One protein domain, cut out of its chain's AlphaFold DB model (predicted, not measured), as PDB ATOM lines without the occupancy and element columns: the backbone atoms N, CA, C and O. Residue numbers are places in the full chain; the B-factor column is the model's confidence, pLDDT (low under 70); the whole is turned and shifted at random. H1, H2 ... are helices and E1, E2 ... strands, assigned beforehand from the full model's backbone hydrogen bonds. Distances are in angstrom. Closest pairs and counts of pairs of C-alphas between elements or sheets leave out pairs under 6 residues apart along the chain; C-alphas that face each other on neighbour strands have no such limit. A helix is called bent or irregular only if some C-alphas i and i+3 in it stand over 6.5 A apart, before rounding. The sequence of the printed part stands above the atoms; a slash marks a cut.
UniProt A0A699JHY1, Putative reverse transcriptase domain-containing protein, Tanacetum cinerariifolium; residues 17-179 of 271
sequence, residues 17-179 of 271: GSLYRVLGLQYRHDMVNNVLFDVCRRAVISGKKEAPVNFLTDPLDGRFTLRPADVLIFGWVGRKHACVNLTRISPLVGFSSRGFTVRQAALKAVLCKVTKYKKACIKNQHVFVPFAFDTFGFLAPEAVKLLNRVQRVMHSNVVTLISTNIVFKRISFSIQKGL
ATOM      1  N   GLY A  17     188.118 157.950 109.790       28.02
ATOM      2  CA  GLY A  17     187.807 156.510 109.742       28.02
ATOM      3  C   GLY A  17     187.649 155.840 111.117       28.02
ATOM      4  O   GLY A  17     186.998 154.796 111.235       28.02
ATOM      5  N   SER A  18     188.219 156.429 112.175       36.44
ATOM      6  CA  SER A  18     188.121 155.901 113.540       36.44
ATOM      7  C   SER A  18     186.725 156.100 114.132       36.44
ATOM      8  O   SER A  18     186.224 155.192 114.793       36.44
ATOM      9  N   LEU A  19     186.054 157.215 113.821       33.22
ATOM     10  CA  LEU A  19     184.718 157.516 114.327       33.22
ATOM     11  C   LEU A  19     183.670 156.567 113.737       33.22
ATOM     12  O   LEU A  19     182.939 155.937 114.491       33.22
ATOM     13  N   TYR A  20     183.663 156.339 112.418       35.09
ATOM     14  CA  TYR A  20     182.764 155.355 111.791       35.09
ATOM     15  C   TYR A  20     183.083 153.913 112.189       35.09
ATOM     16  O   TYR A  20     182.182 153.080 112.302       35.09
ATOM     17  N   ARG A  21     184.359 153.594 112.446       38.41
ATOM     18  CA  ARG A  21     184.743 152.299 113.015       38.41
ATOM     19  C   ARG A  21     184.176 152.165 114.429       38.41
ATOM     20  O   ARG A  21     183.579 151.140 114.714       38.41
ATOM     21  N   VAL A  22     184.276 153.171 115.291       51.34
ATOM     22  CA  VAL A  22     183.698 153.136 116.646       51.34
ATOM     23  C   VAL A  22     182.162 153.094 116.603       51.34
ATOM     24  O   VAL A  22     181.576 152.191 117.194       51.34
ATOM     25  N   LEU A  23     181.519 153.966 115.822       54.25
ATOM     26  CA  LEU A  23     180.060 154.047 115.662       54.25
ATOM     27  C   LEU A  23     179.468 152.779 115.039       54.25
ATOM     28  O   LEU A  23     178.492 152.228 115.540       54.25
ATOM     29  N   GLY A  24     180.090 152.249 113.984       56.25
ATOM     30  CA  GLY A  24     179.660 151.002 113.363       56.25
ATOM     31  C   GLY A  24     179.796 149.829 114.330       56.25
ATOM     32  O   GLY A  24     178.866 149.033 114.473       56.25
ATOM     33  N   LEU A  25     180.941 149.705 115.014       60.19
ATOM     34  CA  LEU A  25     181.195 148.642 115.995       60.19
ATOM     35  C   LEU A  25     180.230 148.684 117.182       60.19
ATOM     36  O   LEU A  25     179.854 147.601 117.642       60.19
ATOM     37  N   GLN A  26     179.821 149.882 117.600       73.81
ATOM     38  CA  GLN A  26     178.783 150.098 118.600       73.81
ATOM     39  C   GLN A  26     177.412 149.660 118.073       73.81
ATOM     40  O   GLN A  26     176.767 148.829 118.699       73.81
ATOM     41  N   TYR A  27     177.041 150.048 116.849       78.94
ATOM     42  CA  TYR A  27     175.763 149.664 116.238       78.94
ATOM     43  C   TYR A  27     175.530 148.144 116.190       78.94
ATOM     44  O   TYR A  27     174.442 147.660 116.498       78.94
ATOM     45  N   ARG A  28     176.561 147.356 115.838       80.56
ATOM     46  CA  ARG A  28     176.466 145.880 115.873       80.56
ATOM     47  C   ARG A  28     176.187 145.357 117.276       80.56
ATOM     48  O   ARG A  28     175.400 144.429 117.434       80.56
ATOM     49  N   HIS A  29     176.902 145.891 118.261       86.25
ATOM     50  CA  HIS A  29     176.749 145.487 119.652       86.25
ATOM     51  C   HIS A  29     175.345 145.846 120.146       86.25
ATOM     52  O   HIS A  29     174.642 144.950 120.605       86.25
ATOM     53  N   ASP A  30     174.890 147.076 119.902       87.94
ATOM     54  CA  ASP A  30     173.563 147.557 120.295       87.94
ATOM     55  C   ASP A  30     172.438 146.750 119.646       87.94
ATOM     56  O   ASP A  30     171.456 146.417 120.307       87.94
ATOM     57  N   MET A  31     172.574 146.386 118.367       89.19
ATOM     58  CA  MET A  31     171.579 145.572 117.671       89.19
ATOM     59  C   MET A  31     171.439 144.186 118.302       89.19
ATOM     60  O   MET A  31     170.322 143.754 118.589       89.19
ATOM     61  N   VAL A  32     172.559 143.500 118.551       91.56
ATOM     62  CA  VAL A  32     172.541 142.188 119.214       91.56
ATOM     63  C   VAL A  32     172.033 142.328 120.650       91.56
ATOM     64  O   VAL A  32     171.254 141.492 121.099       91.56
ATOM     65  N   ASN A  33     172.398 143.408 121.348       92.69
ATOM     66  CA  ASN A  33     171.929 143.699 122.700       92.69
ATOM     67  C   ASN A  33     170.402 143.884 122.747       92.69
ATOM     68  O   ASN A  33     169.712 143.266 123.556       92.69
ATOM     69  N   ASN A  34     169.858 144.679 121.822       92.88
ATOM     70  CA  ASN A  34     168.423 144.918 121.684       92.88
ATOM     71  C   ASN A  34     167.662 143.622 121.394       92.88
ATOM     72  O   ASN A  34     166.625 143.365 122.004       92.88
ATOM     73  N   VAL A  35     168.176 142.789 120.487       93.44
ATOM     74  CA  VAL A  35     167.537 141.515 120.139       93.44
ATOM     75  C   VAL A  35     167.627 140.514 121.287       93.44
ATOM     76  O   VAL A  35     166.643 139.832 121.567       93.44
ATOM     77  N   LEU A  36     168.756 140.449 121.995       94.69
ATOM     78  CA  LEU A  36     168.884 139.620 123.193       94.69
ATOM     79  C   LEU A  36     167.853 140.020 124.253       94.69
ATOM     80  O   LEU A  36     167.176 139.153 124.808       94.69
ATOM     81  N   PHE A  37     167.702 141.321 124.500       94.19
ATOM     82  CA  PHE A  37     166.720 141.834 125.446       94.19
ATOM     83  C   PHE A  37     165.276 141.552 125.001       94.19
ATOM     84  O   PHE A  37     164.474 141.079 125.804       94.19
ATOM     85  N   ASP A  38     164.947 141.752 123.718       93.00
ATOM     86  CA  ASP A  38     163.626 141.423 123.158       93.00
ATOM     87  C   ASP A  38     163.293 139.935 123.312       93.00
ATOM     88  O   ASP A  38     162.178 139.586 123.701       93.00
ATOM     89  N   VAL A  39     164.257 139.047 123.060       92.31
ATOM     90  CA  VAL A  39     164.061 137.604 123.229       92.31
ATOM     91  C   VAL A  39     163.856 137.235 124.701       92.31
ATOM     92  O   VAL A  39     162.969 136.437 124.996       92.31
ATOM     93  N   CYS A  40     164.596 137.846 125.632       92.69
ATOM     94  CA  CYS A  40     164.352 137.657 127.067       92.69
ATOM     95  C   CYS A  40     162.941 138.123 127.456       92.69
ATOM     96  O   CYS A  40     162.204 137.379 128.101       92.69
ATOM     97  N   ARG A  41     162.524 139.306 126.993       92.12
ATOM     98  CA  ARG A  41     161.181 139.849 127.241       92.12
ATOM     99  C   ARG A  41     160.081 138.921 126.717       92.12
ATOM    100  O   ARG A  41     159.117 138.669 127.429       92.12
ATOM    101  N   ARG A  42     160.227 138.381 125.502       89.75
ATOM    102  CA  ARG A  42     159.275 137.414 124.913       89.75
ATOM    103  C   ARG A  42     159.227 136.091 125.668       89.75
ATOM    104  O   ARG A  42     158.184 135.456 125.706       89.75
ATOM    105  N   ALA A  43     160.338 135.692 126.278       89.25
ATOM    106  CA  ALA A  43     160.393 134.541 127.168       89.25
ATOM    107  C   ALA A  43     159.804 134.832 128.565       89.25
ATOM    108  O   ALA A  43     159.832 133.951 129.420       89.25
ATOM    109  N   VAL A  44     159.284 136.043 128.818       91.50
ATOM    110  CA  VAL A  44     158.807 136.505 130.138       91.50
ATOM    111  C   VAL A  44     159.934 136.480 131.186       91.50
ATOM    112  O   VAL A  44     159.725 136.288 132.380       91.50
ATOM    113  N   ILE A  45     161.174 136.682 130.738       92.25
ATOM    114  CA  ILE A  45     162.337 136.821 131.611       92.25
ATOM    115  C   ILE A  45     162.484 138.299 131.954       92.25
ATOM    116  O   ILE A  45     162.710 139.136 131.077       92.25
ATOM    117  N   SER A  46     162.370 138.620 133.241       92.50
ATOM    118  CA  SER A  46     162.542 139.982 133.727       92.50
ATOM    119  C   SER A  46     164.011 140.402 133.670       92.50
ATOM    120  O   SER A  46     164.930 139.655 134.010       92.50
ATOM    121  N   GLY A  47     164.247 141.632 133.228       92.56
ATOM    122  CA  GLY A  47     165.586 142.187 133.136       92.56
ATOM    123  C   GLY A  47     165.573 143.664 132.780       92.56
ATOM    124  O   GLY A  47     164.536 144.228 132.436       92.56
ATOM    125  N   LYS A  48     166.747 144.283 132.840       92.75
ATOM    126  CA  LYS A  48     166.979 145.679 132.480       92.75
ATOM    127  C   LYS A  48     168.157 145.771 131.516       92.75
ATOM    128  O   LYS A  48     169.229 145.236 131.792       92.75
ATOM    129  N   LYS A  49     167.955 146.449 130.388       90.69
ATOM    130  CA  LYS A  49     169.022 146.786 129.443       90.69
ATOM    131  C   LYS A  49     169.874 147.927 130.009       90.69
ATOM    132  O   LYS A  49     169.320 148.821 130.645       90.69
ATOM    133  N   GLU A  50     171.189 147.883 129.782       85.25
ATOM    134  CA  GLU A  50     172.137 148.943 130.173       85.25
ATOM    135  C   GLU A  50     172.006 149.334 131.656       85.25
ATOM    136  O   GLU A  50     172.070 150.500 132.046       85.25
ATOM    137  N   ALA A  51     171.781 148.334 132.513       82.56
ATOM    138  CA  ALA A  51     171.550 148.568 133.928       82.56
ATOM    139  C   ALA A  51     172.836 149.095 134.586       82.56
ATOM    140  O   ALA A  51     173.867 148.417 134.497       82.56
ATOM    141  N   PRO A  52     172.799 150.252 135.274       76.25
ATOM    142  CA  PRO A  52     173.955 150.736 136.012       76.25
ATOM    143  C   PRO A  52     174.251 149.754 137.149       76.25
ATOM    144  O   PRO A  52     173.406 149.510 138.008       76.25
ATOM    145  N   VAL A  53     175.442 149.158 137.127       77.94
ATOM    146  CA  VAL A  53     175.915 148.249 138.175       77.94
ATOM    147  C   VAL A  53     177.249 148.759 138.701       77.94
ATOM    148  O   VAL A  53     178.251 148.827 137.993       77.94
ATOM    149  N   ASN A  54     177.260 149.124 139.980       71.81
ATOM    150  CA  ASN A  54     178.340 149.908 140.586       71.81
ATOM    151  C   ASN A  54     179.656 149.153 140.775       71.81
ATOM    152  O   ASN A  54     180.664 149.741 141.149       71.81
ATOM    153  N   PHE A  55     179.665 147.856 140.484       74.62
ATOM    154  CA  PHE A  55     180.796 146.964 140.712       74.62
ATOM    155  C   PHE A  55     181.432 146.423 139.425       74.62
ATOM    156  O   PHE A  55     182.353 145.615 139.502       74.62
ATOM    157  N   LEU A  56     180.957 146.823 138.237       70.12
ATOM    158  CA  LEU A  56     181.613 146.475 136.966       70.12
ATOM    159  C   LEU A  56     182.682 147.492 136.539       70.12
ATOM    160  O   LEU A  56     183.298 147.328 135.482       70.12
ATOM    161  N   THR A  57     182.915 148.529 137.338       68.56
ATOM    162  CA  THR A  57     184.024 149.461 137.138       68.56
ATOM    163  C   THR A  57     185.335 148.779 137.520       68.56
ATOM    164  O   THR A  57     185.427 148.108 138.546       68.56
ATOM    165  N   ASP A  58     186.345 148.909 136.663       61.78
ATOM    166  CA  ASP A  58     187.682 148.411 136.968       61.78
ATOM    167  C   ASP A  58     188.323 149.338 138.010       61.78
ATOM    168  O   ASP A  58     188.406 150.541 137.753       61.78
ATOM    169  N   PRO A  59     188.767 148.818 139.170       57.22
ATOM    170  CA  PRO A  59     189.403 149.633 140.202       57.22
ATOM    171  C   PRO A  59     190.610 150.431 139.687       57.22
ATOM    172  O   PRO A  59     190.927 151.474 140.247       57.22
ATOM    173  N   LEU A  60     191.269 149.955 138.623       59.56
ATOM    174  CA  LEU A  60     192.443 150.595 138.025       59.56
ATOM    175  C   LEU A  60     192.104 151.679 136.990       59.56
ATOM    176  O   LEU A  60     192.996 152.412 136.578       59.56
ATOM    177  N   ASP A  61     190.847 151.790 136.542       58.59
ATOM    178  CA  ASP A  61     190.468 152.725 135.467       58.59
ATOM    179  C   ASP A  61     190.363 154.177 135.962       58.59
ATOM    180  O   ASP A  61     190.266 155.093 135.150       58.59
ATOM    181  N   GLY A  62     190.309 154.413 137.282       51.38
ATOM    182  CA  GLY A  62     190.171 155.748 137.892       51.38
ATOM    183  C   GLY A  62     188.890 156.516 137.515       51.38
ATOM    184  O   GLY A  62     188.620 157.585 138.058       51.38
ATOM    185  N   ARG A  63     188.076 155.984 136.594       53.75
ATOM    186  CA  ARG A  63     186.801 156.546 136.150       53.75
ATOM    187  C   ARG A  63     185.685 156.028 137.046       53.75
ATOM    188  O   ARG A  63     185.332 154.856 136.997       53.75
ATOM    189  N   PHE A  64     185.072 156.929 137.806       47.84
ATOM    190  CA  PHE A  64     183.903 156.656 138.653       47.84
ATOM    191  C   PHE A  64     182.594 156.460 137.868       47.84
ATOM    192  O   PHE A  64     181.544 156.221 138.460       47.84
ATOM    193  N   THR A  65     182.622 156.554 136.535       50.41
ATOM    194  CA  THR A  65     181.442 156.304 135.706       50.41
ATOM    195  C   THR A  65     181.077 154.825 135.768       50.41
ATOM    196  O   THR A  65     181.862 153.962 135.370       50.41
ATOM    197  N   LEU A  66     179.878 154.547 136.275       55.38
ATOM    198  CA  LEU A  66     179.300 153.213 136.387       55.38
ATOM    199  C   LEU A  66     179.350 152.505 135.031       55.38
ATOM    200  O   LEU A  66     178.768 152.991 134.065       55.38
ATOM    201  N   ARG A  67     180.027 151.354 134.946       67.06
ATOM    202  CA  ARG A  67     179.958 150.520 133.742       67.06
ATOM    203  C   ARG A  67     178.627 149.760 133.762       67.06
ATOM    204  O   ARG A  67     178.471 148.885 134.615       67.06
ATOM    205  N   PRO A  68     177.677 150.046 132.855       67.44
ATOM    206  CA  PRO A  68     176.429 149.306 132.836       67.44
ATOM    207  C   PRO A  68     176.673 147.848 132.431       67.44
ATOM    208  O   PRO A  68     177.593 147.535 131.669       67.44
ATOM    209  N   ALA A  69     175.842 146.944 132.943       80.25
ATOM    210  CA  ALA A  69     175.694 145.625 132.350       80.25
ATOM    211  C   ALA A  69     174.880 145.784 131.063       80.25
ATOM    212  O   ALA A  69     173.840 146.444 131.086       80.25
ATOM    213  N   ASP A  70     175.317 145.163 129.964       89.75
ATOM    214  CA  ASP A  70     174.614 145.287 128.681       89.75
ATOM    215  C   ASP A  70     173.160 144.800 128.814       89.75
ATOM    216  O   ASP A  70     172.229 145.491 128.392       89.75
ATOM    217  N   VAL A  71     172.973 143.672 129.517       93.12
ATOM    218  CA  VAL A  71     171.679 143.218 130.047       93.12
ATOM    219  C   VAL A  71     171.857 142.687 131.469       93.12
ATOM    220  O   VAL A  71     172.695 141.821 131.723       93.12
ATOM    221  N   LEU A  72     171.028 143.156 132.398       94.12
ATOM    222  CA  LEU A  72     170.863 142.581 133.730       94.12
ATOM    223  C   LEU A  72     169.600 141.720 133.747       94.12
ATOM    224  O   LEU A  72     168.503 142.246 133.600       94.12
ATOM    225  N   ILE A  73     169.743 140.410 133.924       94.88
ATOM    226  CA  ILE A  73     168.618 139.472 134.006       94.88
ATOM    227  C   ILE A  73     168.315 139.180 135.475       94.88
ATOM    228  O   ILE A  73     169.199 138.750 136.221       94.88
ATOM    229  N   PHE A  74     167.071 139.378 135.902       93.25
ATOM    230  CA  PHE A  74     166.662 139.113 137.277       93.25
ATOM    231  C   PHE A  74     166.330 137.629 137.490       93.25
ATOM    232  O   PHE A  74     166.018 136.901 136.552       93.25
ATOM    233  N   GLY A  75     166.446 137.153 138.737       90.94
ATOM    234  CA  GLY A  75     166.091 135.777 139.108       90.94
ATOM    235  C   GLY A  75     166.767 134.654 138.304       90.94
ATOM    236  O   GLY A  75     166.165 133.599 138.134       90.94
ATOM    237  N   TRP A  76     167.995 134.845 137.805       90.94
ATOM    238  CA  TRP A  76     168.641 133.910 136.880       90.94
ATOM    239  C   TRP A  76     168.958 132.541 137.500       90.94
ATOM    240  O   TRP A  76     168.242 131.582 137.245       90.94
ATOM    241  N   VAL A  77     170.037 132.357 138.267       86.00
ATOM    242  CA  VAL A  77     170.378 131.054 138.899       86.00
ATOM    243  C   VAL A  77     170.326 131.207 140.408       86.00
ATOM    244  O   VAL A  77     170.982 132.092 140.944       86.00
ATOM    245  N   GLY A  78     169.572 130.344 141.099       86.25
ATOM    246  CA  GLY A  78     169.496 130.370 142.564       86.25
ATOM    247  C   GLY A  78     169.061 131.734 143.104       86.25
ATOM    248  O   GLY A  78     169.672 132.244 144.034       86.25
ATOM    249  N   ARG A  79     168.071 132.363 142.447       87.25
ATOM    250  CA  ARG A  79     167.577 133.734 142.702       87.25
ATOM    251  C   ARG A  79     168.591 134.871 142.472       87.25
ATOM    252  O   ARG A  79     168.204 136.031 142.549       87.25
ATOM    253  N   LYS A  80     169.844 134.579 142.104       92.31
ATOM    254  CA  LYS A  80     170.857 135.594 141.767       92.31
ATOM    255  C   LYS A  80     170.588 136.225 140.407       92.31
ATOM    256  O   LYS A  80     170.216 135.533 139.457       92.31
ATOM    257  N   HIS A  81     170.832 137.524 140.296       93.75
ATOM    258  CA  HIS A  81     170.753 138.251 139.030       93.75
ATOM    259  C   HIS A  81     171.970 137.947 138.150       93.75
ATOM    260  O   HIS A  81     173.062 137.706 138.663       93.75
ATOM    261  N   ALA A  82     171.801 137.945 136.830       94.62
ATOM    262  CA  ALA A  82     172.885 137.729 135.882       94.62
ATOM    263  C   ALA A  82     173.266 139.022 135.160       94.62
ATOM    264  O   ALA A  82     172.436 139.629 134.487       94.62
ATOM    265  N   CYS A  83     174.538 139.402 135.258       94.19
ATOM    266  CA  CYS A  83     175.132 140.470 134.467       94.19
ATOM    267  C   CYS A  83     175.639 139.877 133.154       94.19
ATOM    268  O   CYS A  83     176.695 139.234 133.122       94.19
ATOM    269  N   VAL A  84     174.890 140.082 132.075       94.56
ATOM    270  CA  VAL A  84     175.297 139.681 130.733       94.56
ATOM    271  C   VAL A  84     176.140 140.798 130.128       94.56
ATOM    272  O   VAL A  84     175.679 141.930 130.000       94.56
ATOM    273  N   ASN A  85     177.381 140.481 129.760       91.81
ATOM    274  CA  ASN A  85     178.259 141.405 129.041       91.81
ATOM    275  C   ASN A  85     178.512 140.864 127.631       91.81
ATOM    276  O   ASN A  85     179.245 139.882 127.454       91.81
ATOM    277  N   LEU A  86     177.981 141.560 126.636       91.88
ATOM    278  CA  LEU A  86     178.220 141.334 125.225       91.88
ATOM    279  C   LEU A  86     179.663 141.701 124.862       91.88
ATOM    280  O   LEU A  86     180.228 142.721 125.263       91.88
ATOM    281  N   THR A  87     180.296 140.818 124.101       88.88
ATOM    282  CA  THR A  87     181.650 140.991 123.584       88.88
ATOM    283  C   THR A  87     181.651 140.608 122.122       88.88
ATOM    284  O   THR A  87     181.545 139.438 121.767       88.88
ATOM    285  N   ARG A  88     181.788 141.609 121.261       87.75
ATOM    286  CA  ARG A  88     181.932 141.393 119.830       87.75
ATOM    287  C   ARG A  88     183.408 141.224 119.494       87.75
ATOM    288  O   ARG A  88     184.203 142.132 119.736       87.75
ATOM    289  N   ILE A  89     183.762 140.106 118.880       84.38
ATOM    290  CA  ILE A  89     185.111 139.863 118.373       84.38
ATOM    291  C   ILE A  89     185.139 140.184 116.884       84.38
ATOM    292  O   ILE A  89     184.318 139.702 116.110       84.38
ATOM    293  N   SER A  90     186.079 141.042 116.484       73.94
ATOM    294  CA  SER A  90     186.399 141.232 115.072       73.94
ATOM    295  C   SER A  90     187.614 140.367 114.754       73.94
ATOM    296  O   SER A  90     188.725 140.793 115.061       73.94
ATOM    297  N   PRO A  91     187.432 139.178 114.166       57.91
ATOM    298  CA  PRO A  91     188.535 138.262 113.892       57.91
ATOM    299  C   PRO A  91     189.602 138.837 112.949       57.91
ATOM    300  O   PRO A  91     190.751 138.424 112.995       57.91
ATOM    301  N   LEU A  92     189.234 139.840 112.148       60.53
ATOM    302  CA  LEU A  92     190.104 140.461 111.147       60.53
ATOM    303  C   LEU A  92     190.997 141.592 111.695       60.53
ATOM    304  O   LEU A  92     191.743 142.207 110.940       60.53
ATOM    305  N   VAL A  93     190.905 141.938 112.985       54.22
ATOM    306  CA  VAL A  93     191.762 142.983 113.573       54.22
ATOM    307  C   VAL A  93     193.012 142.324 114.149       54.22
ATOM    308  O   VAL A  93     192.930 141.654 115.173       54.22
ATOM    309  N   GLY A  94     194.160 142.548 113.503       49.12
ATOM    310  CA  GLY A  94     195.457 142.041 113.965       49.12
ATOM    311  C   GLY A  94     195.899 140.739 113.300       49.12
ATOM    312  O   GLY A  94     196.506 139.906 113.968       49.12
ATOM    313  N   PHE A  95     195.591 140.564 112.010       43.97
ATOM    314  CA  PHE A  95     196.149 139.481 111.200       43.97
ATOM    315  C   PHE A  95     197.682 139.551 111.273       43.97
ATOM    316  O   PHE A  95     198.305 140.459 110.730       43.97
ATOM    317  N   SER A  96     198.282 138.639 112.035       53.53
ATOM    318  CA  SER A  96     199.725 138.402 112.010       53.53
ATOM    319  C   SER A  96     200.016 137.331 110.961       53.53
ATOM    320  O   SER A  96     199.116 136.581 110.595       53.53
ATOM    321  N   SER A  97     201.265 137.194 110.517       54.28
ATOM    322  CA  SER A  97     201.676 136.120 109.593       54.28
ATOM    323  C   SER A  97     201.413 134.698 110.122       54.28
ATOM    324  O   SER A  97     201.479 133.735 109.365       54.28
ATOM    325  N   ARG A  98     201.090 134.546 111.414       58.12
ATOM    326  CA  ARG A  98     200.570 133.303 111.997       58.12
ATOM    327  C   ARG A  98     199.054 133.296 111.804       58.12
ATOM    328  O   ARG A  98     198.377 134.150 112.372       58.12
ATOM    329  N   GLY A  99     198.564 132.374 110.975       57.22
ATOM    330  CA  GLY A  99     197.188 132.315 110.477       57.22
ATOM    331  C   GLY A  99     196.076 132.480 111.523       57.22
ATOM    332  O   GLY A  99     196.253 132.283 112.726       57.22
ATOM    333  N   PHE A 100     194.897 132.865 111.038       66.38
ATOM    334  CA  PHE A 100     193.721 133.110 111.863       66.38
ATOM    335  C   PHE A 100     193.044 131.800 112.289       66.38
ATOM    336  O   PHE A 100     192.406 131.123 111.488       66.38
ATOM    337  N   THR A 101     193.111 131.477 113.582       69.44
ATOM    338  CA  THR A 101     192.291 130.405 114.157       69.44
ATOM    339  C   THR A 101     190.932 130.968 114.563       69.44
ATOM    340  O   THR A 101     190.808 131.684 115.570       69.44
ATOM    341  N   VAL A 102     189.892 130.614 113.800       66.56
ATOM    342  CA  VAL A 102     188.489 130.883 114.153       66.56
ATOM    343  C   VAL A 102     188.247 130.456 115.605       66.56
ATOM    344  O   VAL A 102     188.800 129.461 116.070       66.56
ATOM    345  N   ARG A 103     187.398 131.180 116.344       78.00
ATOM    346  CA  ARG A 103     187.022 130.893 117.749       78.00
ATOM    347  C   ARG A 103     188.095 131.195 118.799       78.00
ATOM    348  O   ARG A 103     187.736 131.625 119.892       78.00
ATOM    349  N   GLN A 104     189.390 131.047 118.513       82.00
ATOM    350  CA  GLN A 104     190.440 131.236 119.529       82.00
ATOM    351  C   GLN A 104     190.477 132.677 120.058       82.00
ATOM    352  O   GLN A 104     190.545 132.901 121.269       82.00
ATOM    353  N   ALA A 105     190.344 133.661 119.166       80.62
ATOM    354  CA  ALA A 105     190.224 135.067 119.550       80.62
ATOM    355  C   ALA A 105     188.986 135.322 120.429       80.62
ATOM    356  O   ALA A 105     189.055 136.079 121.399       80.62
ATOM    357  N   ALA A 106     187.869 134.651 120.126       82.12
ATOM    358  CA  ALA A 106     186.639 134.752 120.901       82.12
ATOM    359  C   ALA A 106     186.794 134.173 122.310       82.12
ATOM    360  O   ALA A 106     186.466 134.845 123.286       82.12
ATOM    361  N   LEU A 107     187.369 132.978 122.427       86.06
ATOM    362  CA  LEU A 107     187.624 132.333 123.713       86.06
ATOM    363  C   LEU A 107     188.615 133.141 124.561       86.06
ATOM    364  O   LEU A 107     188.379 133.354 125.750       86.06
ATOM    365  N   LYS A 108     189.677 133.684 123.953       87.12
ATOM    366  CA  LYS A 108     190.620 134.574 124.647       87.12
ATOM    367  C   LYS A 108     189.926 135.836 125.166       87.12
ATOM    368  O   LYS A 108     190.119 136.205 126.322       87.12
ATOM    369  N   ALA A 109     189.085 136.472 124.348       84.56
ATOM    370  CA  ALA A 109     188.323 137.649 124.763       84.56
ATOM    371  C   ALA A 109     187.360 137.337 125.922       84.56
ATOM    372  O   ALA A 109     187.281 138.114 126.875       84.56
ATOM    373  N   VAL A 110     186.674 136.187 125.877       88.44
ATOM    374  CA  VAL A 110     185.828 135.694 126.978       88.44
ATOM    375  C   VAL A 110     186.638 135.545 128.259       88.44
ATOM    376  O   VAL A 110     186.234 136.080 129.289       88.44
ATOM    377  N   LEU A 111     187.794 134.883 128.199       89.00
ATOM    378  CA  LEU A 111     188.653 134.684 129.367       89.00
ATOM    379  C   LEU A 111     189.097 136.018 129.975       89.00
ATOM    380  O   LEU A 111     188.952 136.213 131.181       89.00
ATOM    381  N   CYS A 112     189.534 136.978 129.155       86.56
ATOM    382  CA  CYS A 112     189.892 138.317 129.632       86.56
ATOM    383  C   CYS A 112     188.721 139.006 130.354       86.56
ATOM    384  O   CYS A 112     188.904 139.595 131.419       86.56
ATOM    385  N   LYS A 113     187.502 138.907 129.807       86.38
ATOM    386  CA  LYS A 113     186.289 139.472 130.422       86.38
ATOM    387  C   LYS A 113     185.932 138.786 131.737       86.38
ATOM    388  O   LYS A 113     185.580 139.460 132.703       86.38
ATOM    389  N   VAL A 114     186.041 137.462 131.787       88.12
ATOM    390  CA  VAL A 114     185.776 136.670 132.991       88.12
ATOM    391  C   VAL A 114     186.749 137.044 134.103       88.12
ATOM    392  O   VAL A 114     186.302 137.350 135.206       88.12
ATOM    393  N   THR A 115     188.051 137.093 133.819       87.75
ATOM    394  CA  THR A 115     189.068 137.496 134.802       87.75
ATOM    395  C   THR A 115     188.800 138.900 135.338       87.75
ATOM    396  O   THR A 115     188.932 139.128 136.539       87.75
ATOM    397  N   LYS A 116     188.350 139.815 134.470       84.50
ATOM    398  CA  LYS A 116     188.070 141.203 134.840       84.50
ATOM    399  C   LYS A 116     186.836 141.364 135.737       84.50
ATOM    400  O   LYS A 116     186.897 142.101 136.713       84.50
ATOM    401  N   TYR A 117     185.725 140.685 135.440       86.00
ATOM    402  CA  TYR A 117     184.427 141.008 136.065       86.00
ATOM    403  C   TYR A 117     183.848 139.935 136.984       86.00
ATOM    404  O   TYR A 117     183.013 140.245 137.840       86.00
ATOM    405  N   LYS A 118     184.264 138.670 136.851       89.56
ATOM    406  CA  LYS A 118     183.619 137.554 137.562       89.56
ATOM    407  C   LYS A 118     183.721 137.692 139.079       89.56
ATOM    408  O   LYS A 118     182.720 137.501 139.764       89.56
ATOM    409  N   LYS A 119     184.898 138.053 139.605       90.00
ATOM    410  CA  LYS A 119     185.109 138.233 141.055       90.00
ATOM    411  C   LYS A 119     184.196 139.321 141.626       90.00
ATOM    412  O   LYS A 119     183.542 139.095 142.640       90.00
ATOM    413  N   ALA A 120     184.103 140.459 140.940       87.50
ATOM    414  CA  ALA A 120     183.246 141.563 141.357       87.50
ATOM    415  C   ALA A 120     181.760 141.177 141.332       87.50
ATOM    416  O   ALA A 120     181.044 141.455 142.289       87.50
ATOM    417  N   CYS A 121     181.304 140.456 140.302       89.69
ATOM    418  CA  CYS A 121     179.927 139.954 140.254       89.69
ATOM    419  C   CYS A 121     179.621 139.019 141.430       89.69
ATOM    420  O   CYS A 121     178.620 139.213 142.112       89.69
ATOM    421  N   ILE A 122     180.510 138.060 141.722       90.19
ATOM    422  CA  ILE A 122     180.324 137.109 142.829       90.19
ATOM    423  C   ILE A 122     180.219 137.840 144.172       90.19
ATOM    424  O   ILE A 122     179.296 137.556 144.934       90.19
ATOM    425  N   LYS A 123     181.112 138.805 144.436       90.12
ATOM    426  CA  LYS A 123     181.093 139.615 145.667       90.12
ATOM    427  C   LYS A 123     179.764 140.356 145.854       90.12
ATOM    428  O   LYS A 123     179.315 140.521 146.979       90.12
ATOM    429  N   ASN A 124     179.120 140.749 144.757       89.00
ATOM    430  CA  ASN A 124     177.843 141.460 144.763       89.00
ATOM    431  C   ASN A 124     176.641 140.531 144.541       89.00
ATOM    432  O   ASN A 124     175.578 141.001 144.160       89.00
ATOM    433  N   GLN A 125     176.785 139.215 144.741       89.88
ATOM    434  CA  GLN A 125     175.712 138.221 144.576       89.88
ATOM    435  C   GLN A 125     175.122 138.121 143.155       89.88
ATOM    436  O   GLN A 125     174.017 137.617 142.964       89.88
ATOM    437  N   HIS A 126     175.881 138.530 142.141       91.50
ATOM    438  CA  HIS A 126     175.512 138.419 140.733       91.50
ATOM    439  C   HIS A 126     176.268 137.283 140.033       91.50
ATOM    440  O   HIS A 126     177.400 136.930 140.374       91.50
ATOM    441  N   VAL A 127     175.653 136.727 138.993       94.06
ATOM    442  CA  VAL A 127     176.280 135.780 138.066       94.06
ATOM    443  C   VAL A 127     176.807 136.553 136.864       94.06
ATOM    444  O   VAL A 127     176.043 137.191 136.148       94.06
ATOM    445  N   PHE A 128     178.109 136.491 136.606       93.81
ATOM    446  CA  PHE A 128     178.663 137.049 135.373       93.81
ATOM    447  C   PHE A 128     178.437 136.089 134.201       93.81
ATOM    448  O   PHE A 128     178.813 134.919 134.292       93.81
ATOM    449  N   VAL A 129     177.870 136.583 133.098       94.81
ATOM    450  CA  VAL A 129     177.643 135.807 131.872       94.81
ATOM    451  C   VAL A 129     178.348 136.495 130.698       94.81
ATOM    452  O   VAL A 129     177.857 137.508 130.191       94.81
ATOM    453  N   PRO A 130     179.506 135.984 130.242       93.62
ATOM    454  CA  PRO A 130     180.147 136.509 129.048       93.62
ATOM    455  C   PRO A 130     179.353 136.073 127.812       93.62
ATOM    456  O   PRO A 130     179.252 134.886 127.507       93.62
ATOM    457  N   PHE A 131     178.807 137.038 127.078       94.44
ATOM    458  CA  PHE A 131     178.127 136.785 125.813       94.44
ATOM    459  C   PHE A 131     179.043 137.187 124.661       94.44
ATOM    460  O   PHE A 131     179.047 138.335 124.225       94.44
ATOM    461  N   ALA A 132     179.881 136.264 124.199       92.06
ATOM    462  CA  ALA A 132     180.806 136.551 123.112       92.06
ATOM    463  C   ALA A 132     180.313 136.006 121.777       92.06
ATOM    464  O   ALA A 132     179.879 134.855 121.696       92.06
ATOM    465  N   PHE A 133     180.443 136.833 120.743       90.62
ATOM    466  CA  PHE A 133     180.164 136.458 119.367       90.62
ATOM    467  C   PHE A 133     181.176 137.078 118.405       90.62
ATOM    468  O   PHE A 133     181.696 138.169 118.667       90.62
ATOM    469  N   ASP A 134     181.469 136.397 117.301       85.81
ATOM    470  CA  ASP A 134     182.360 136.916 116.263       85.81
ATOM    471  C   ASP A 134     181.625 137.291 114.966       85.81
ATOM    472  O   ASP A 134     180.411 137.135 114.830       85.81
ATOM    473  N   THR A 135     182.377 137.854 114.017       78.88
ATOM    474  CA  THR A 135     181.861 138.238 112.694       78.88
ATOM    475  C   THR A 135     181.312 137.051 111.894       78.88
ATOM    476  O   THR A 135     180.395 137.254 111.106       78.88
ATOM    477  N   PHE A 136     181.822 135.836 112.105       79.06
ATOM    478  CA  PHE A 136     181.406 134.628 111.385       79.06
ATOM    479  C   PHE A 136     180.196 133.936 112.034       79.06
ATOM    480  O   PHE A 136     179.750 132.895 111.565       79.06
ATOM    481  N   GLY A 137     179.639 134.515 113.103       81.75
ATOM    482  CA  GLY A 137     178.484 133.963 113.806       81.75
ATOM    483  C   GLY A 137     178.839 132.911 114.854       81.75
ATOM    484  O   GLY A 137     177.932 132.288 115.407       81.75
ATOM    485  N   PHE A 138     180.123 132.727 115.187       88.00
ATOM    486  CA  PHE A 138     180.495 131.908 116.337       88.00
ATOM    487  C   PHE A 138     179.914 132.518 117.613       88.00
ATOM    488  O   PHE A 138     180.018 133.724 117.831       88.00
ATOM    489  N   LEU A 139     179.368 131.666 118.479       91.19
ATOM    490  CA  LEU A 139     178.928 132.009 119.825       91.19
ATOM    491  C   LEU A 139     179.779 131.244 120.833       91.19
ATOM    492  O   LEU A 139     179.954 130.031 120.717       91.19
ATOM    493  N   ALA A 140     180.280 131.941 121.850       92.00
ATOM    494  CA  ALA A 140     180.994 131.280 122.934       92.00
ATOM    495  C   ALA A 140     180.077 130.309 123.706       92.00
ATOM    496  O   ALA A 140     178.866 130.549 123.793       92.00
ATOM    497  N   PRO A 141     180.628 129.247 124.323       93.88
ATOM    498  CA  PRO A 141     179.835 128.250 125.042       93.88
ATOM    499  C   PRO A 141     178.891 128.844 126.099       93.88
ATOM    500  O   PRO A 141     177.762 128.385 126.252       93.88
ATOM    501  N   GLU A 142     179.313 129.884 126.816       93.88
ATOM    502  CA  GLU A 142     178.498 130.582 127.815       93.88
ATOM    503  C   GLU A 142     177.313 131.326 127.186       93.88
ATOM    504  O   GLU A 142     176.215 131.306 127.746       93.88
ATOM    505  N   ALA A 143     177.504 131.920 126.003       94.31
ATOM    506  CA  ALA A 143     176.434 132.549 125.235       94.31
ATOM    507  C   ALA A 143     175.410 131.500 124.778       94.31
ATOM    508  O   ALA A 143     174.210 131.677 124.972       94.31
ATOM    509  N   VAL A 144     175.875 130.362 124.256       94.06
ATOM    510  CA  VAL A 144     175.003 129.246 123.851       94.06
ATOM    511  C   VAL A 144     174.218 128.695 125.045       94.06
ATOM    512  O   VAL A 144     173.009 128.490 124.944       94.06
ATOM    513  N   LYS A 145     174.862 128.515 126.207       95.50
ATOM    514  CA  LYS A 145     174.193 128.095 127.453       95.50
ATOM    515  C   LYS A 145     173.110 129.085 127.890       95.50
ATOM    516  O   LYS A 145     172.025 128.650 128.280       95.50
ATOM    517  N   LEU A 146     173.383 130.392 127.807       95.38
ATOM    518  CA  LEU A 146     172.393 131.441 128.072       95.38
ATOM    519  C   LEU A 146     171.183 131.290 127.140       95.38
ATOM    520  O   LEU A 146     170.058 131.174 127.619       95.38
ATOM    521  N   LEU A 147     171.417 131.239 125.827       94.50
ATOM    522  CA  LEU A 147     170.355 131.168 124.817       94.50
ATOM    523  C   LEU A 147     169.527 129.885 124.918       94.50
ATOM    524  O   LEU A 147     168.303 129.957 124.869       94.50
ATOM    525  N   ASN A 148     170.160 128.733 125.148       93.44
ATOM    526  CA  ASN A 148     169.461 127.466 125.380       93.44
ATOM    527  C   ASN A 148     168.513 127.548 126.577       93.44
ATOM    528  O   ASN A 148     167.403 127.013 126.546       93.44
ATOM    529  N   ARG A 149     168.932 128.235 127.642       93.19
ATOM    530  CA  ARG A 149     168.077 128.429 128.806       93.19
ATOM    531  C   ARG A 149     166.918 129.377 128.514       93.19
ATOM    532  O   ARG A 149     165.796 129.059 128.892       93.19
ATOM    533  N   VAL A 150     167.167 130.493 127.829       92.19
ATOM    534  CA  VAL A 150     166.105 131.420 127.404       92.19
ATOM    535  C   VAL A 150     165.091 130.704 126.511       92.19
ATOM    536  O   VAL A 150     163.888 130.816 126.727       92.19
ATOM    537  N   GLN A 151     165.572 129.897 125.565       91.06
ATOM    538  CA  GLN A 151     164.732 129.081 124.700       91.06
ATOM    539  C   GLN A 151     163.884 128.089 125.501       91.06
ATOM    540  O   GLN A 151     162.691 127.977 125.242       91.06
ATOM    541  N   ARG A 152     164.461 127.413 126.502       89.69
ATOM    542  CA  ARG A 152     163.709 126.504 127.381       89.69
ATOM    543  C   ARG A 152     162.578 127.223 128.113       89.69
ATOM    544  O   ARG A 152     161.457 126.739 128.087       89.69
ATOM    545  N   VAL A 153     162.862 128.377 128.722       89.06
ATOM    546  CA  VAL A 153     161.846 129.175 129.434       89.06
ATOM    547  C   VAL A 153     160.730 129.603 128.481       89.06
ATOM    548  O   VAL A 153     159.555 129.462 128.794       89.06
ATOM    549  N   MET A 154     161.092 130.062 127.285       86.81
ATOM    550  CA  MET A 154     160.122 130.458 126.268       86.81
ATOM    551  C   MET A 154     159.241 129.287 125.809       86.81
ATOM    552  O   MET A 154     158.038 129.471 125.668       86.81
ATOM    553  N   HIS A 155     159.804 128.087 125.627       85.12
ATOM    554  CA  HIS A 155     159.026 126.887 125.298       85.12
ATOM    555  C   HIS A 155     158.086 126.459 126.428       85.12
ATOM    556  O   HIS A 155     156.996 125.978 126.150       85.12
ATOM    557  N   SER A 156     158.485 126.634 127.690       82.19
ATOM    558  CA  SER A 156     157.620 126.332 128.835       82.19
ATOM    559  C   SER A 156     156.461 127.323 128.989       82.19
ATOM    560  O   SER A 156     155.419 126.946 129.510       82.19
ATOM    561  N   ASN A 157     156.631 128.569 128.536       72.75
ATOM    562  CA  ASN A 157     155.659 129.648 128.738       72.75
ATOM    563  C   ASN A 157     154.733 129.897 127.529       72.75
ATOM    564  O   ASN A 157     153.694 130.532 127.690       72.75
ATOM    565  N   VAL A 158     155.098 129.451 126.321       65.44
ATOM    566  CA  VAL A 158     154.358 129.735 125.077       65.44
ATOM    567  C   VAL A 158     153.812 128.430 124.482       65.44
ATOM    568  O   VAL A 158     154.574 127.600 123.992       65.44
ATOM    569  N   VAL A 159     152.483 128.261 124.503       51.84
ATOM    570  CA  VAL A 159     151.726 127.038 124.133       51.84
ATOM    571  C   VAL A 159     151.670 126.791 122.609       51.84
ATOM    572  O   VAL A 159     150.635 126.443 122.057       51.84
ATOM    573  N   THR A 160     152.767 126.954 121.866       53.72
ATOM    574  CA  THR A 160     152.766 126.652 120.419       53.72
ATOM    575  C   THR A 160     153.944 125.787 119.994       53.72
ATOM    576  O   THR A 160     155.103 126.178 120.130       53.72
ATOM    577  N   LEU A 161     153.615 124.636 119.398       48.81
ATOM    578  CA  LEU A 161     154.502 123.550 118.954       48.81
ATOM    579  C   LEU A 161     155.521 123.933 117.854       48.81
ATOM    580  O   LEU A 161     156.327 123.102 117.452       48.81
ATOM    581  N   ILE A 162     155.486 125.161 117.324       54.88
ATOM    582  CA  ILE A 162     156.044 125.466 115.991       54.88
ATOM    583  C   ILE A 162     157.411 126.178 116.020       54.88
ATOM    584  O   ILE A 162     158.096 126.239 115.002       54.88
ATOM    585  N   SER A 163     157.896 126.692 117.152       54.44
ATOM    586  CA  SER A 163     159.096 127.549 117.135       54.44
ATOM    587  C   SER A 163     160.337 126.930 117.777       54.44
ATOM    588  O   SER A 163     160.928 127.518 118.687       54.44
ATOM    589  N   THR A 164     160.792 125.773 117.301       64.00
ATOM    590  CA  THR A 164     162.128 125.288 117.671       64.00
ATOM    591  C   THR A 164     163.173 126.264 117.118       64.00
ATOM    592  O   THR A 164     163.191 126.590 115.930       64.00
ATOM    593  N   ASN A 165     164.052 126.757 117.993       73.19
ATOM    594  CA  ASN A 165     165.224 127.563 117.643       73.19
ATOM    595  C   ASN A 165     164.989 129.040 117.245       73.19
ATOM    596  O   ASN A 165     165.875 129.685 116.678       73.19
ATOM    597  N   ILE A 166     163.829 129.633 117.559       84.38
ATOM    598  CA  ILE A 166     163.570 131.057 117.248       84.38
ATOM    599  C   ILE A 166     164.533 132.017 117.979       84.38
ATOM    600  O   ILE A 166     164.875 133.068 117.433       84.38
ATOM    601  N   VAL A 167     165.028 131.640 119.168       89.06
ATOM    602  CA  VAL A 167     166.040 132.405 119.926       89.06
ATOM    603  C   VAL A 167     167.324 132.561 119.119       89.06
ATOM    604  O   VAL A 167     167.741 133.686 118.838       89.06
ATOM    605  N   PHE A 168     167.940 131.448 118.707       89.25
ATOM    606  CA  PHE A 168     169.194 131.509 117.961       89.25
ATOM    607  C   PHE A 168     168.987 132.133 116.586       89.25
ATOM    608  O   PHE A 168     169.812 132.941 116.180       89.25
ATOM    609  N   LYS A 169     167.865 131.859 115.902       88.81
ATOM    610  CA  LYS A 169     167.547 132.500 114.614       88.81
ATOM    611  C   LYS A 169     167.558 134.026 114.721       88.81
ATOM    612  O   LYS A 169     168.195 134.687 113.904       88.81
ATOM    613  N   ARG A 170     166.912 134.590 115.749       90.44
ATOM    614  CA  ARG A 170     166.883 136.044 115.983       90.44
ATOM    615  C   ARG A 170     168.270 136.608 116.276       90.44
ATOM    616  O   ARG A 170     168.651 137.614 115.681       90.44
ATOM    617  N   ILE A 171     169.036 135.947 117.144       91.88
ATOM    618  CA  ILE A 171     170.400 136.372 117.480       91.88
ATOM    619  C   ILE A 171     171.311 136.311 116.251       91.88
ATOM    620  O   ILE A 171     171.921 137.321 115.907       91.88
ATOM    621  N   SER A 172     171.358 135.183 115.546       89.75
ATOM    622  CA  SER A 172     172.182 135.010 114.347       89.75
ATOM    623  C   SER A 172     171.826 136.028 113.267       89.75
ATOM    624  O   SER A 172     172.720 136.665 112.709       89.75
ATOM    625  N   PHE A 173     170.530 136.260 113.036       87.56
ATOM    626  CA  PHE A 173     170.069 137.296 112.115       87.56
ATOM    627  C   PHE A 173     170.560 138.688 112.529       87.56
ATOM    628  O   PHE A 173     171.048 139.438 111.690       87.56
ATOM    629  N   SER A 174     170.497 139.033 113.818       89.31
ATOM    630  CA  SER A 174     170.954 140.339 114.314       89.31
ATOM    631  C   SER A 174     172.464 140.558 114.153       89.31
ATOM    632  O   SER A 174     172.889 141.639 113.743       89.31
ATOM    633  N   ILE A 175     173.279 139.521 114.386       87.56
ATOM    634  CA  ILE A 175     174.735 139.564 114.177       87.56
ATOM    635  C   ILE A 175     175.036 139.857 112.704       87.56
ATOM    636  O   ILE A 175     175.831 140.745 112.384       87.56
ATOM    637  N   GLN A 176     174.359 139.133 111.813       84.88
ATOM    638  CA  GLN A 176     174.532 139.229 110.369       84.88
ATOM    639  C   GLN A 176     174.029 140.568 109.813       84.88
ATOM    640  O   GLN A 176     174.753 141.245 109.085       84.88
ATOM    641  N   LYS A 177     172.830 141.008 110.207       84.69
ATOM    642  CA  LYS A 177     172.262 142.309 109.820       84.69
ATOM    643  C   LYS A 177     173.157 143.459 110.271       84.69
ATOM    644  O   LYS A 177     173.418 144.392 109.507       84.69
ATOM    645  N   GLY A 178     173.681 143.376 111.489       84.75
ATOM    646  CA  GLY A 178     174.629 144.353 111.989       84.75
ATOM    647  C   GLY A 178     175.943 144.360 111.191       84.75
ATOM    648  O   GLY A 178     176.482 145.432 110.923       84.75
ATOM    649  N   LEU A 179     176.453 143.197 110.765       83.31
ATOM    650  CA  LEU A 179     177.640 143.113 109.902       83.31
ATOM    651  C   LEU A 179     177.388 143.741 108.529       83.31
ATOM    652  O   LEU A 179     178.183 144.570 108.092       83.31
TER     653      LEU A 179
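This is residues 17 to 179 of the 271 residues of the protein "Putative reverse transcriptase domain-containing protein" of Tanacetum cinerariifolium (UniProt A0A699JHY1). A strongly twisted sheet of four strands lies between two helices, with the long H1 over one face and H2 over the other. H4 runs back beside H1, and H3 packs on the sheet mainly at E4 and reaches the last residues of H1; residues 17 to 23 of H1 and the loop residues 93 to 99 stick out. The printed part has 163 residues with four named helices and four named strands, in the order H1 E1 E2 E3 H2 E4 H3 H4, of the mixed class, helices and strands. The sheet is mixed, in the order E1, E2, E3, E4, with E1, E2 and E3 antiparallel in turn and E4 parallel to E3. The whole is compact, with a radius of gyration of the C-alphas of 16.3 A, and spans 52 by 35 by 27 A.

In the sheet, E1 is residues 47 to 52, 12.3 A from first to last C-alpha, E2 is residues 68 to 77, 20.2 A, E3 is residues 80 to 89, 27.7 A, and E4 is residues 127 to 134, 22.7 A. E2 bends by 73 degrees at residue 74. E3 begins with C-alpha 80 at (170.857, 135.594, 141.767). H1, residues 17 to 42, measures 37.5 A and begins with C-alpha 17 at (187.807, 156.510, 109.742). H2, residues 104 to 123, measures 29.0 A; it has a kink of 40 degrees near residue 117 and is irregular, with C-alphas 116 and 119 7.5 A apart. H3 is residues 141 to 157, 24.5 A. H4 is residues 166 to 179, 19.9 A, and ends with C-alpha 179 at (177.640, 143.113, 109.902).

E1, E2 and E3 form a meander, each strand the antiparallel neighbour of the one before, and E1 and E2, like E2 and E3, are a hairpin. Between E1 and E2, N 48 and O 72 are within hydrogen-bond range at 2.8 A; between E2 and E3, N 82 and O 73 are, at 2.8 A. E3 and E4 are parallel at 20 degrees, with N 85 and O 129 within hydrogen-bond range at 3.0 A. E3, H2 and E4 form a strand-helix-strand unit, two parallel neighbour strands with a helix between, and its crossover is right-handed. H2 is on the sheet at a height of 8.5 A, over E3 and E4, along the strands at 17 degrees to E4 on the local plane. H1 is on the opposite face at a height of 6.1 A, over E2 and, only just, E3, where 3 of its C-alphas fall; it runs along the strands at 19 degrees to E2 on the local plane. With helices on both faces, this makes three layers. H1 touches H4 with residues 27 to 39 alone, at a shallow tilt of 12 degrees, opposite ways; the closest C-alphas, of Arg 28 and Gly 178, are 4.6 A apart. H3 is on the sheet with residues 141 to 149, and its closest C-alphas with E4, of Ala 143 and Phe 131, are 4.6 A apart. H3 touches H4 at a steep tilt of 47 degrees, opposite ways, with the closest C-alphas, of Gln 151 and Val 167, 6.0 A apart. H1 and H3 only just touch, with 3 pairs of C-alphas within 8 A, the closest those of Cys 40 and Val 150 at 6.5 A. H4 only grazes the sheet, with residues 171 to 175. H2 is apart from H1, H3 and H4. Every O i to N i+4 pair is within hydrogen-bond range in H1, H3 and H4; in H2, 14 of 16 are.

The two C-alphas farthest apart, of Ser 97 and Val 159, are 52.8 A apart. The printed part has no cut. The long links are E1 to E2 and E3 to H2. The mean pLDDT of the printed part is 79.9, and residues 17 to 25, 57 to 68, 91 to 102 and 158 to 164 are under 70.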